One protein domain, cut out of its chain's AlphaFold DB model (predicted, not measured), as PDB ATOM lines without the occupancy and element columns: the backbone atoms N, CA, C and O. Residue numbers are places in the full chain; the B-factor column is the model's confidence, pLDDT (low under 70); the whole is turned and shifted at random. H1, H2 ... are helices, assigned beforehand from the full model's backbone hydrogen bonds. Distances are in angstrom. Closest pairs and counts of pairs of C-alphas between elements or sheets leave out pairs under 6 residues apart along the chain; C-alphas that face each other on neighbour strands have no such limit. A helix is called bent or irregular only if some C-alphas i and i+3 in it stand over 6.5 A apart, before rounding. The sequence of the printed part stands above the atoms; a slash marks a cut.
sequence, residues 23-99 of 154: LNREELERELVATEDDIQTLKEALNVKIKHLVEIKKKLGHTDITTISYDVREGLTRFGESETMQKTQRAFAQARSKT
ATOM      1  N   LEU A  23     115.011  85.445  35.143       65.50
ATOM      2  CA  LEU A  23     115.714  84.229  34.727       65.50
ATOM      3  C   LEU A  23     115.630  83.139  35.801       65.50
ATOM      4  O   LEU A  23     115.324  81.993  35.482       65.50
ATOM      5  N   ASN A  24     115.808  83.506  37.072       75.56
ATOM      6  CA  ASN A  24     115.670  82.590  38.204       75.56
ATOM      7  C   ASN A  24     114.235  82.040  38.318       75.56
ATOM      8  O   ASN A  24     114.020  80.847  38.522       75.56
ATOM      9  N   ARG A  25     113.219  82.885  38.095       74.44
ATOM     10  CA  ARG A  25     111.821  82.432  38.040       74.44
ATOM     11  C   ARG A  25     111.558  81.478  36.874       74.44
ATOM     12  O   ARG A  25     110.894  80.466  37.075       74.44
ATOM     13  N   GLU A  26     112.053  81.784  35.679       77.50
ATOM     14  CA  GLU A  26     111.903  80.904  34.514       77.50
ATOM     15  C   GLU A  26     112.602  79.551  34.720       77.50
ATOM     16  O   GLU A  26     112.095  78.519  34.282       77.50
ATOM     17  N   GLU A  27     113.753  79.534  35.393       79.25
ATOM     18  CA  GLU A  27     114.470  78.307  35.744       79.25
ATOM     19  C   GLU A  27     113.679  77.453  36.745       79.25
ATOM     20  O   GLU A  27     113.473  76.262  36.500       79.25
ATOM     21  N   LEU A  28     113.132  78.068  37.799       80.81
ATOM     22  CA  LEU A  28     112.257  77.394  38.765       80.81
ATOM     23  C   LEU A  28     110.987  76.834  38.114       80.81
ATOM     24  O   LEU A  28     110.545  75.743  38.466       80.81
ATOM     25  N   GLU A  29     110.396  77.546  37.150       77.12
ATOM     26  CA  GLU A  29     109.244  77.044  36.395       77.12
ATOM     27  C   GLU A  29     109.604  75.811  35.553       77.12
ATOM     28  O   GLU A  29     108.818  74.864  35.483       77.12
ATOM     29  N   ARG A  30     110.798  75.771  34.952       83.62
ATOM     30  CA  ARG A  30     111.271  74.587  34.215       83.62
ATOM     31  C   ARG A  30     111.516  73.400  35.135       83.62
ATOM     32  O   ARG A  30     111.115  72.290  34.794       83.62
ATOM     33  N   GLU A  31     112.161  73.623  36.277       85.06
ATOM     34  CA  GLU A  31     112.415  72.570  37.262       85.06
ATOM     35  C   GLU A  31     111.105  72.036  37.853       85.06
ATOM     36  O   GLU A  31     110.955  70.823  38.017       85.06
ATOM     37  N   LEU A  32     110.125  72.914  38.091       76.44
ATOM     38  CA  LEU A  32     108.786  72.530  38.526       76.44
ATOM     39  C   LEU A  32     108.124  71.600  37.507       76.44
ATOM     40  O   LEU A  32     107.690  70.517  37.883       76.44
ATOM     41  N   VAL A  33     108.097  71.983  36.226       82.50
ATOM     42  CA  VAL A  33     107.503  71.155  35.162       82.50
ATOM     43  C   VAL A  33     108.220  69.810  35.042       82.50
ATOM     44  O   VAL A  33     107.565  68.773  34.990       82.50
ATOM     45  N   ALA A  34     109.555  69.799  35.058       88.62
ATOM     46  CA  ALA A  34     110.328  68.560  34.995       88.62
ATOM     47  C   ALA A  34     110.037  67.638  36.195       88.62
ATOM     48  O   ALA A  34     109.844  66.435  36.032       88.62
ATOM     49  N   THR A  35     109.937  68.210  37.396       85.75
ATOM     50  CA  THR A  35     109.599  67.472  38.619       85.75
ATOM     51  C   THR A  35     108.167  66.935  38.578       85.75
ATOM     52  O   THR A  35     107.912  65.812  39.015       85.75
ATOM     53  N   GLU A  36     107.214  67.708  38.055       79.00
ATOM     54  CA  GLU A  36     105.828  67.273  37.868       79.00
ATOM     55  C   GLU A  36     105.728  66.097  36.882       79.00
ATOM     56  O   GLU A  36     105.021  65.125  37.167       79.00
ATOM     57  N   ASP A  37     106.480  66.139  35.780       83.06
ATOM     58  CA  ASP A  37     106.558  65.057  34.791       83.06
ATOM     59  C   ASP A  37     107.196  63.784  35.379       83.06
ATOM     60  O   ASP A  37     106.690  62.671  35.174       83.06
ATOM     61  N   ASP A  38     108.256  63.921  36.179       89.12
ATOM     62  CA  ASP A  38     108.872  62.806  36.906       89.12
ATOM     63  C   ASP A  38     107.888  62.183  37.908       89.12
ATOM     64  O   ASP A  38     107.739  60.958  37.971       89.12
ATOM     65  N   ILE A  39     107.150  63.008  38.662       86.44
ATOM     66  CA  ILE A  39     106.094  62.543  39.574       86.44
ATOM     67  C   ILE A  39     105.014  61.787  38.799       86.44
ATOM     68  O   ILE A  39     104.555  60.736  39.261       86.44
ATOM     69  N   GLN A  40     104.594  62.292  37.638       79.56
ATOM     70  CA  GLN A  40     103.595  61.620  36.813       79.56
ATOM     71  C   GLN A  40     104.111  60.258  36.337       79.56
ATOM     72  O   GLN A  40     103.436  59.241  36.517       79.56
ATOM     73  N   THR A  41     105.342  60.210  35.837       89.75
ATOM     74  CA  THR A  41     105.999  58.976  35.395       89.75
ATOM     75  C   THR A  41     106.102  57.956  36.532       89.75
ATOM     76  O   THR A  41     105.781  56.776  36.360       89.75
ATOM     77  N   LEU A  42     106.490  58.391  37.734       91.88
ATOM     78  CA  LEU A  42     106.571  57.529  38.915       91.88
ATOM     79  C   LEU A  42     105.201  56.998  39.343       91.88
ATOM     80  O   LEU A  42     105.092  55.824  39.705       91.88
ATOM     81  N   LYS A  43     104.146  57.817  39.277       79.38
ATOM     82  CA  LYS A  43     102.769  57.369  39.534       79.38
ATOM     83  C   LYS A  43     102.334  56.299  38.537       79.38
ATOM     84  O   LYS A  43     101.768  55.285  38.942       79.38
ATOM     85  N   GLU A  44     102.621  56.483  37.252       81.56
ATOM     86  CA  GLU A  44     102.313  55.496  36.214       81.56
ATOM     87  C   GLU A  44     103.062  54.178  36.455       81.56
ATOM     88  O   GLU A  44     102.444  53.108  36.484       81.56
ATOM     89  N   ALA A  45     104.369  54.246  36.723       90.44
ATOM     90  CA  ALA A  45     105.189  53.082  37.046       90.44
ATOM     91  C   ALA A  45     104.693  52.356  38.309       90.44
ATOM     92  O   ALA A  45     104.666  51.120  38.355       90.44
ATOM     93  N   LEU A  46     104.263  53.107  39.325       85.50
ATOM     94  CA  LEU A  46     103.678  52.558  40.544       85.50
ATOM     95  C   LEU A  46     102.362  51.833  40.249       85.50
ATOM     96  O   LEU A  46     102.203  50.688  40.668       85.50
ATOM     97  N   ASN A  47     101.461  52.440  39.478       77.88
ATOM     98  CA  ASN A  47     100.192  51.820  39.086       77.88
ATOM     99  C   ASN A  47     100.412  50.501  38.330       77.88
ATOM    100  O   ASN A  47      99.739  49.506  38.604       77.88
ATOM    101  N   VAL A  48     101.405  50.443  37.435       85.81
ATOM    102  CA  VAL A  48     101.803  49.195  36.760       85.81
ATOM    103  C   VAL A  48     102.214  48.121  37.774       85.81
ATOM    104  O   VAL A  48     101.785  46.970  37.662       85.81
ATOM    105  N   LYS A  49     103.006  48.473  38.795       86.88
ATOM    106  CA  LYS A  49     103.418  47.516  39.834       86.88
ATOM    107  C   LYS A  49     102.261  47.068  40.719       86.88
ATOM    108  O   LYS A  49     102.212  45.893  41.076       86.88
ATOM    109  N   ILE A  50     101.333  47.959  41.059       79.94
ATOM    110  CA  ILE A  50     100.180  47.584  41.880       79.94
ATOM    111  C   ILE A  50      99.257  46.635  41.105       79.94
ATOM    112  O   ILE A  50      98.864  45.608  41.656       79.94
ATOM    113  N   LYS A  51      98.997  46.885  39.815       82.12
ATOM    114  CA  LYS A  51      98.278  45.932  38.948       82.12
ATOM    115  C   LYS A  51      98.939  44.565  38.927       82.12
ATOM    116  O   LYS A  51      98.274  43.552  39.118       82.12
ATOM    117  N   HIS A  52     100.257  44.532  38.755       86.25
ATOM    118  CA  HIS A  52     100.996  43.275  38.762       86.25
ATOM    119  C   HIS A  52     100.869  42.529  40.101       86.25
ATOM    120  O   HIS A  52     100.670  41.315  40.129       86.25
ATOM    121  N   LEU A  53     100.919  43.255  41.222       84.94
ATOM    122  CA  LEU A  53     100.689  42.696  42.553       84.94
ATOM    123  C   LEU A  53      99.275  42.115  42.681       84.94
ATOM    124  O   LEU A  53      99.117  41.007  43.196       84.94
ATOM    125  N   VAL A  54      98.260  42.827  42.195       81.31
ATOM    126  CA  VAL A  54      96.865  42.364  42.160       81.31
ATOM    127  C   VAL A  54      96.728  41.082  41.332       81.31
ATOM    128  O   VAL A  54      96.125  40.110  41.792       81.31
ATOM    129  N   GLU A  55      97.342  41.021  40.152       85.12
ATOM    130  CA  GLU A  55      97.338  39.824  39.306       85.12
ATOM    131  C   GLU A  55      97.995  38.622  39.989       85.12
ATOM    132  O   GLU A  55      97.473  37.507  39.909       85.12
ATOM    133  N   ILE A  56      99.122  38.830  40.679       87.19
ATOM    134  CA  ILE A  56      99.780  37.784  41.469       87.19
ATOM    135  C   ILE A  56      98.848  37.308  42.586       87.19
ATOM    136  O   ILE A  56      98.632  36.103  42.714       87.19
ATOM    137  N   LYS A  57      98.240  38.222  43.355       85.00
ATOM    138  CA  LYS A  57      97.282  37.868  44.415       85.00
ATOM    139  C   LYS A  57      96.114  37.047  43.878       85.00
ATOM    140  O   LYS A  57      95.764  36.035  44.479       85.00
ATOM    141  N   LYS A  58      95.566  37.423  42.720       84.25
ATOM    142  CA  LYS A  58      94.494  36.679  42.046       84.25
ATOM    143  C   LYS A  58      94.935  35.269  41.652       84.25
ATOM    144  O   LYS A  58      94.210  34.317  41.922       84.25
ATOM    145  N   LYS A  59      96.127  35.118  41.062       86.31
ATOM    146  CA  LYS A  59      96.701  33.808  40.698       86.31
ATOM    147  C   LYS A  59      96.945  32.916  41.918       86.31
ATOM    148  O   LYS A  59      96.798  31.706  41.812       86.31
ATOM    149  N   LEU A  60      97.289  33.512  43.059       86.94
ATOM    150  CA  LEU A  60      97.486  32.813  44.331       86.94
ATOM    151  C   LEU A  60      96.181  32.553  45.107       86.94
ATOM    152  O   LEU A  60      96.212  31.883  46.132       86.94
ATOM    153  N   GLY A  61      95.036  33.065  44.644       81.62
ATOM    154  CA  GLY A  61      93.747  32.906  45.324       81.62
ATOM    155  C   GLY A  61      93.502  33.879  46.488       81.62
ATOM    156  O   GLY A  61      92.501  33.745  47.182       81.62
ATOM    157  N   HIS A  62      94.348  34.895  46.681       79.50
ATOM    158  CA  HIS A  62      94.210  35.943  47.708       79.50
ATOM    159  C   HIS A  62      93.326  37.118  47.244       79.50
ATOM    160  O   HIS A  62      93.684  38.285  47.421       79.50
ATOM    161  N   THR A  63      92.206  36.837  46.567       73.50
ATOM    162  CA  THR A  63      91.332  37.905  46.047       73.50
ATOM    163  C   THR A  63      90.437  38.437  47.163       73.50
ATOM    164  O   THR A  63      89.314  37.978  47.345       73.50
ATOM    165  N   ASP A  64      90.946  39.413  47.908       71.56
ATOM    166  CA  ASP A  64      90.188  40.113  48.945       71.56
ATOM    167  C   ASP A  64      89.324  41.236  48.351       71.56
ATOM    168  O   ASP A  64      89.639  41.803  47.300       71.56
ATOM    169  N   ILE A  65      88.289  41.655  49.086       66.69
ATOM    170  CA  ILE A  65      87.442  42.813  48.740       66.69
ATOM    171  C   ILE A  65      88.259  44.114  48.567       66.69
ATOM    172  O   ILE A  65      87.838  45.038  47.875       66.69
ATOM    173  N   THR A  66      89.465  44.165  49.148       65.31
ATOM    174  CA  THR A  66      90.447  45.254  49.006       65.31
ATOM    175  C   THR A  66      91.074  45.328  47.612       65.31
ATOM    176  O   THR A  66      91.499  46.394  47.179       65.31
ATOM    177  N   THR A  67      91.103  44.209  46.886       66.81
ATOM    178  CA  THR A  67      91.538  44.145  45.484       66.81
ATOM    179  C   THR A  67      90.472  44.751  44.572       66.81
ATOM    180  O   THR A  67      90.779  45.547  43.692       66.81
ATOM    181  N   ILE A  68      89.200  44.458  44.855       66.88
ATOM    182  CA  ILE A  68      88.053  45.018  44.128       66.88
ATOM    183  C   ILE A  68      87.951  46.535  44.359       66.88
ATOM    184  O   ILE A  68      87.715  47.295  43.421       66.88
ATOM    185  N   SER A  69      88.158  47.008  45.594       68.62
ATOM    186  CA  SER A  69      88.123  48.446  45.894       68.62
ATOM    187  C   SER A  69      89.293  49.220  45.278       68.62
ATOM    188  O   SER A  69      89.127  50.384  44.909       68.62
ATOM    189  N   TYR A  70      90.451  48.576  45.116       72.31
ATOM    190  CA  TYR A  70      91.586  49.139  44.391       72.31
ATOM    191  C   TYR A  70      91.248  49.393  42.914       72.31
ATOM    192  O   TYR A  70      91.432  50.518  42.448       72.31
ATOM    193  N   ASP A  71      90.673  48.413  42.210       70.31
ATOM    194  CA  ASP A  71      90.312  48.543  40.788       70.31
ATOM    195  C   ASP A  71      89.302  49.682  40.547       70.31
ATOM    196  O   ASP A  71      89.416  50.445  39.584       70.31
ATOM    197  N   VAL A  72      88.344  49.861  41.464       67.38
ATOM    198  CA  VAL A  72      87.366  50.964  41.428       67.38
ATOM    199  C   VAL A  72      88.033  52.318  41.690       67.38
ATOM    200  O   VAL A  72      87.751  53.293  40.989       67.38
ATOM    201  N   ARG A  73      88.938  52.394  42.673       74.69
ATOM    202  CA  ARG A  73      89.682  53.624  42.984       74.69
ATOM    203  C   ARG A  73      90.597  54.024  41.834       74.69
ATOM    204  O   ARG A  73      90.662  55.208  41.508       74.69
ATOM    205  N   GLU A  74      91.282  53.073  41.209       71.88
ATOM    206  CA  GLU A  74      92.146  53.352  40.062       71.88
ATOM    207  C   GLU A  74      91.317  53.783  38.846       71.88
ATOM    208  O   GLU A  74      91.667  54.762  38.191       71.88
ATOM    209  N   GLY A  75      90.171  53.138  38.595       69.38
ATOM    210  CA  GLY A  75      89.213  53.577  37.579       69.38
ATOM    211  C   GLY A  75      88.795  55.034  37.780       69.38
ATOM    212  O   GLY A  75      88.926  55.845  36.865       69.38
ATOM    213  N   LEU A  76      88.380  55.398  38.996       60.84
ATOM    214  CA  LEU A  76      87.962  56.762  39.331       60.84
ATOM    215  C   LEU A  76      89.112  57.778  39.236       60.84
ATOM    216  O   LEU A  76      88.916  58.882  38.737       60.84
ATOM    217  N   THR A  77      90.319  57.397  39.663       67.81
ATOM    218  CA  THR A  77      91.513  58.258  39.582       67.81
ATOM    219  C   THR A  77      91.920  58.496  38.126       67.81
ATOM    220  O   THR A  77      92.193  59.629  37.751       67.81
ATOM    221  N   ARG A  78      91.836  57.475  37.261       62.12
ATOM    222  CA  ARG A  78      92.086  57.606  35.814       62.12
ATOM    223  C   ARG A  78      91.073  58.508  35.107       62.12
ATOM    224  O   ARG A  78      91.448  59.227  34.187       62.12
ATOM    225  N   PHE A  79      89.809  58.506  35.530       53.28
ATOM    226  CA  PHE A  79      88.828  59.488  35.051       53.28
ATOM    227  C   PHE A  79      89.113  60.894  35.592       53.28
ATOM    228  O   PHE A  79      88.893  61.876  34.886       53.28
ATOM    229  N   GLY A  80      89.639  60.975  36.817       55.03
ATOM    230  CA  GLY A  80      90.060  62.209  37.466       55.03
ATOM    231  C   GLY A  80      91.266  62.890  36.802       55.03
ATOM    232  O   GLY A  80      91.336  64.109  36.706       55.03
ATOM    233  N   GLU A  81      92.217  62.101  36.317       55.56
ATOM    234  CA  GLU A  81      93.477  62.584  35.736       55.56
ATOM    235  C   GLU A  81      93.428  62.714  34.201       55.56
ATOM    236  O   GLU A  81      94.373  63.216  33.596       55.56
ATOM    237  N   SER A  82      92.328  62.300  33.558       47.19
ATOM    238  CA  SER A  82      92.129  62.420  32.108       47.19
ATOM    239  C   SER A  82      92.289  63.871  31.630       47.19
ATOM    240  O   SER A  82      91.834  64.804  32.296       47.19
ATOM    241  N   GLU A  83      92.916  64.067  30.460       52.19
ATOM    242  CA  GLU A  83      93.335  65.359  29.885       52.19
ATOM    243  C   GLU A  83      92.306  66.496  29.982       52.19
ATOM    244  O   GLU A  83      92.674  67.667  30.033       52.19
ATOM    245  N   THR A  84      91.013  66.187  29.978       48.84
ATOM    246  CA  THR A  84      89.925  67.161  30.103       48.84
ATOM    247  C   THR A  84      89.929  67.860  31.468       48.84
ATOM    248  O   THR A  84      89.674  69.066  31.546       48.84
ATOM    249  N   MET A  85      90.278  67.146  32.543       46.44
ATOM    250  CA  MET A  85      90.437  67.715  33.880       46.44
ATOM    251  C   MET A  85      91.775  68.445  34.017       46.44
ATOM    252  O   MET A  85      91.766  69.549  34.541       46.44
ATOM    253  N   GLN A  86      92.888  67.940  33.465       59.91
ATOM    254  CA  GLN A  86      94.147  68.709  33.421       59.91
ATOM    255  C   GLN A  86      93.999  70.019  32.631       59.91
ATOM    256  O   GLN A  86      94.492  71.055  33.066       59.91
ATOM    257  N   LYS A  87      93.284  70.019  31.496       56.91
ATOM    258  CA  LYS A  87      92.967  71.241  30.731       56.91
ATOM    259  C   LYS A  87      92.108  72.206  31.552       56.91
ATOM    260  O   LYS A  87      92.369  73.405  31.538       56.91
ATOM    261  N   THR A  88      91.154  71.692  32.328       52.25
ATOM    262  CA  THR A  88      90.344  72.490  33.264       52.25
ATOM    263  C   THR A  88      91.169  72.994  34.449       52.25
ATOM    264  O   THR A  88      90.999  74.132  34.856       52.25
ATOM    265  N   GLN A  89      92.103  72.202  34.973       52.03
ATOM    266  CA  GLN A  89      92.973  72.546  36.095       52.03
ATOM    267  C   GLN A  89      94.026  73.576  35.683       52.03
ATOM    268  O   GLN A  89      94.269  74.513  36.435       52.03
ATOM    269  N   ARG A  90      94.564  73.479  34.460       61.03
ATOM    270  CA  ARG A  90      95.398  74.512  33.835       61.03
ATOM    271  C   ARG A  90      94.594  75.784  33.580       61.03
ATOM    272  O   ARG A  90      95.038  76.842  33.997       61.03
ATOM    273  N   ALA A  91      93.388  75.701  33.011       60.34
ATOM    274  CA  ALA A  91      92.513  76.867  32.831       60.34
ATOM    275  C   ALA A  91      92.104  77.512  34.171       60.34
ATOM    276  O   ALA A  91      92.039  78.732  34.284       60.34
ATOM    277  N   PHE A  92      91.890  76.707  35.212       53.94
ATOM    278  CA  PHE A  92      91.557  77.153  36.562       53.94
ATOM    279  C   PHE A  92      92.767  77.752  37.292       53.94
ATOM    280  O   PHE A  92      92.627  78.771  37.960       53.94
ATOM    281  N   ALA A  93      93.964  77.183  37.138       59.12
ATOM    282  CA  ALA A  93      95.215  77.762  37.633       59.12
ATOM    283  C   ALA A  93      95.531  79.089  36.921       59.12
ATOM    284  O   ALA A  93      95.902  80.072  37.560       59.12
ATOM    285  N   GLN A  94      95.276  79.159  35.614       57.75
ATOM    286  CA  GLN A  94      95.431  80.366  34.804       57.75
ATOM    287  C   GLN A  94      94.386  81.443  35.163       57.75
ATOM    288  O   GLN A  94      94.711  82.630  35.167       57.75
ATOM    289  N   ALA A  95      93.166  81.045  35.553       49.53
ATOM    290  CA  ALA A  95      92.133  81.934  36.094       49.53
ATOM    291  C   ALA A  95      92.432  82.401  37.533       49.53
ATOM    292  O   ALA A  95      92.169  83.553  37.873       49.53
ATOM    293  N   ARG A  96      93.054  81.555  38.368       47.84
ATOM    294  CA  ARG A  96      93.538  81.935  39.710       47.84
ATOM    295  C   ARG A  96      94.609  83.021  39.663       47.84
ATOM    296  O   ARG A  96      94.660  83.848  40.566       47.84
ATOM    297  N   SER A  97      95.432  83.054  38.615       55.81
ATOM    298  CA  SER A  97      96.515  84.033  38.477       55.81
ATOM    299  C   SER A  97      96.056  85.445  38.072       55.81
ATOM    300  O   SER A  97      96.899  86.341  38.024       55.81
ATOM    301  N   LYS A  98      94.770  85.685  37.757       58.03
ATOM    302  CA  LYS A  98      94.318  86.985  37.211       58.03
ATOM    303  C   LYS A  98      93.099  87.633  37.876       58.03
ATOM    304  O   LYS A  98      92.634  88.651  37.369       58.03
ATOM    305  N   THR A  99      92.534  87.112  38.967       49.16
ATOM    306  CA  THR A  99      91.225  87.623  39.422       49.16
ATOM    307  C   THR A  99      91.014  87.492  40.930       49.16
ATOM    308  O   THR A  99      90.397  86.540  41.399       49.16
TER     309      THR A  99
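Overview. This is residues 23 to 99 of the 154 residues of an uncharacterized protein of Echinococcus granulosus (UniProt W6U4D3). One very long helix, H1, makes the full length of an extended, open hairpin-like shape, and two shorter helices, H2 and then H3, follow one after the other back along it as the second arm. The two arms come close only near the turn, where the beginning of H2 is near H1, and spread apart from there as a narrow V; the first part of H1 and most of H3 stand free. The printed part has 77 residues with three named helices in the order H1, H2, H3 and no named strand, and its class is all helix. It is extended, with a radius of gyration of the C-alphas of 17.8 A, and it spans 56 by 25 by 15 A along its three main axes.

Arrangement. H1, residues 23 to 59, is the longest helix, and it touches no helix. H2, residues 65 to 81, is close to H1 but not clearly touching, with 1 pair of C-alphas within 8 A. The closest C-alphas of the two are those of Val 54 and Thr 67, 6.5 A apart. H1 and H2 run opposite ways at a shallow tilt of 30 degrees, and their centres are 17.1 A apart. H3, residues 83 to 96, is apart from H1. H2 and H3 meet only through their link. In H1, H2 and H3 every pair of O i and N i+4 is within hydrogen-bond range. Residues 23 to 46 of H1 stand free, and so do residues 75 to 80 of H2 and residues 90 to 99, of which 90 to 96 belong to H3.

Along the chain. H1 begins at C-alpha 23, at (115.714, 84.229, 34.727), and ends at C-alpha 59, at (96.701, 33.808, 40.698); its first and last C-alphas are 54.2 A apart. H2 measures 24.4 A from C-alpha 65, at (87.442, 42.813, 48.740), to C-alpha 81. H3 measures 19.3 A from C-alpha 83 to C-alpha 96, which is at (93.538, 81.935, 39.710). None of the three helices is bent or irregular.

Size, cuts and confidence. The two C-alphas farthest apart are those of Leu 23 and Gly 61, 56.8 A, and the C-alphas of Leu 23 and Thr 99, the first and last printed, are 25.2 A apart. The printed part has no cut. The links from H1 to H2, with 5 residues between them, and from H2 to H3, with 1 residue, are both tight. The mean pLDDT of the printed part is 71.9; 32 residues are under 70, namely residue 23, residues 65 to 69, residue 72 and residues 75 to 99. The model's confidence falls along the helices, with a mean pLDDT of 83 in H1, 66 in H2 and 54 in H3.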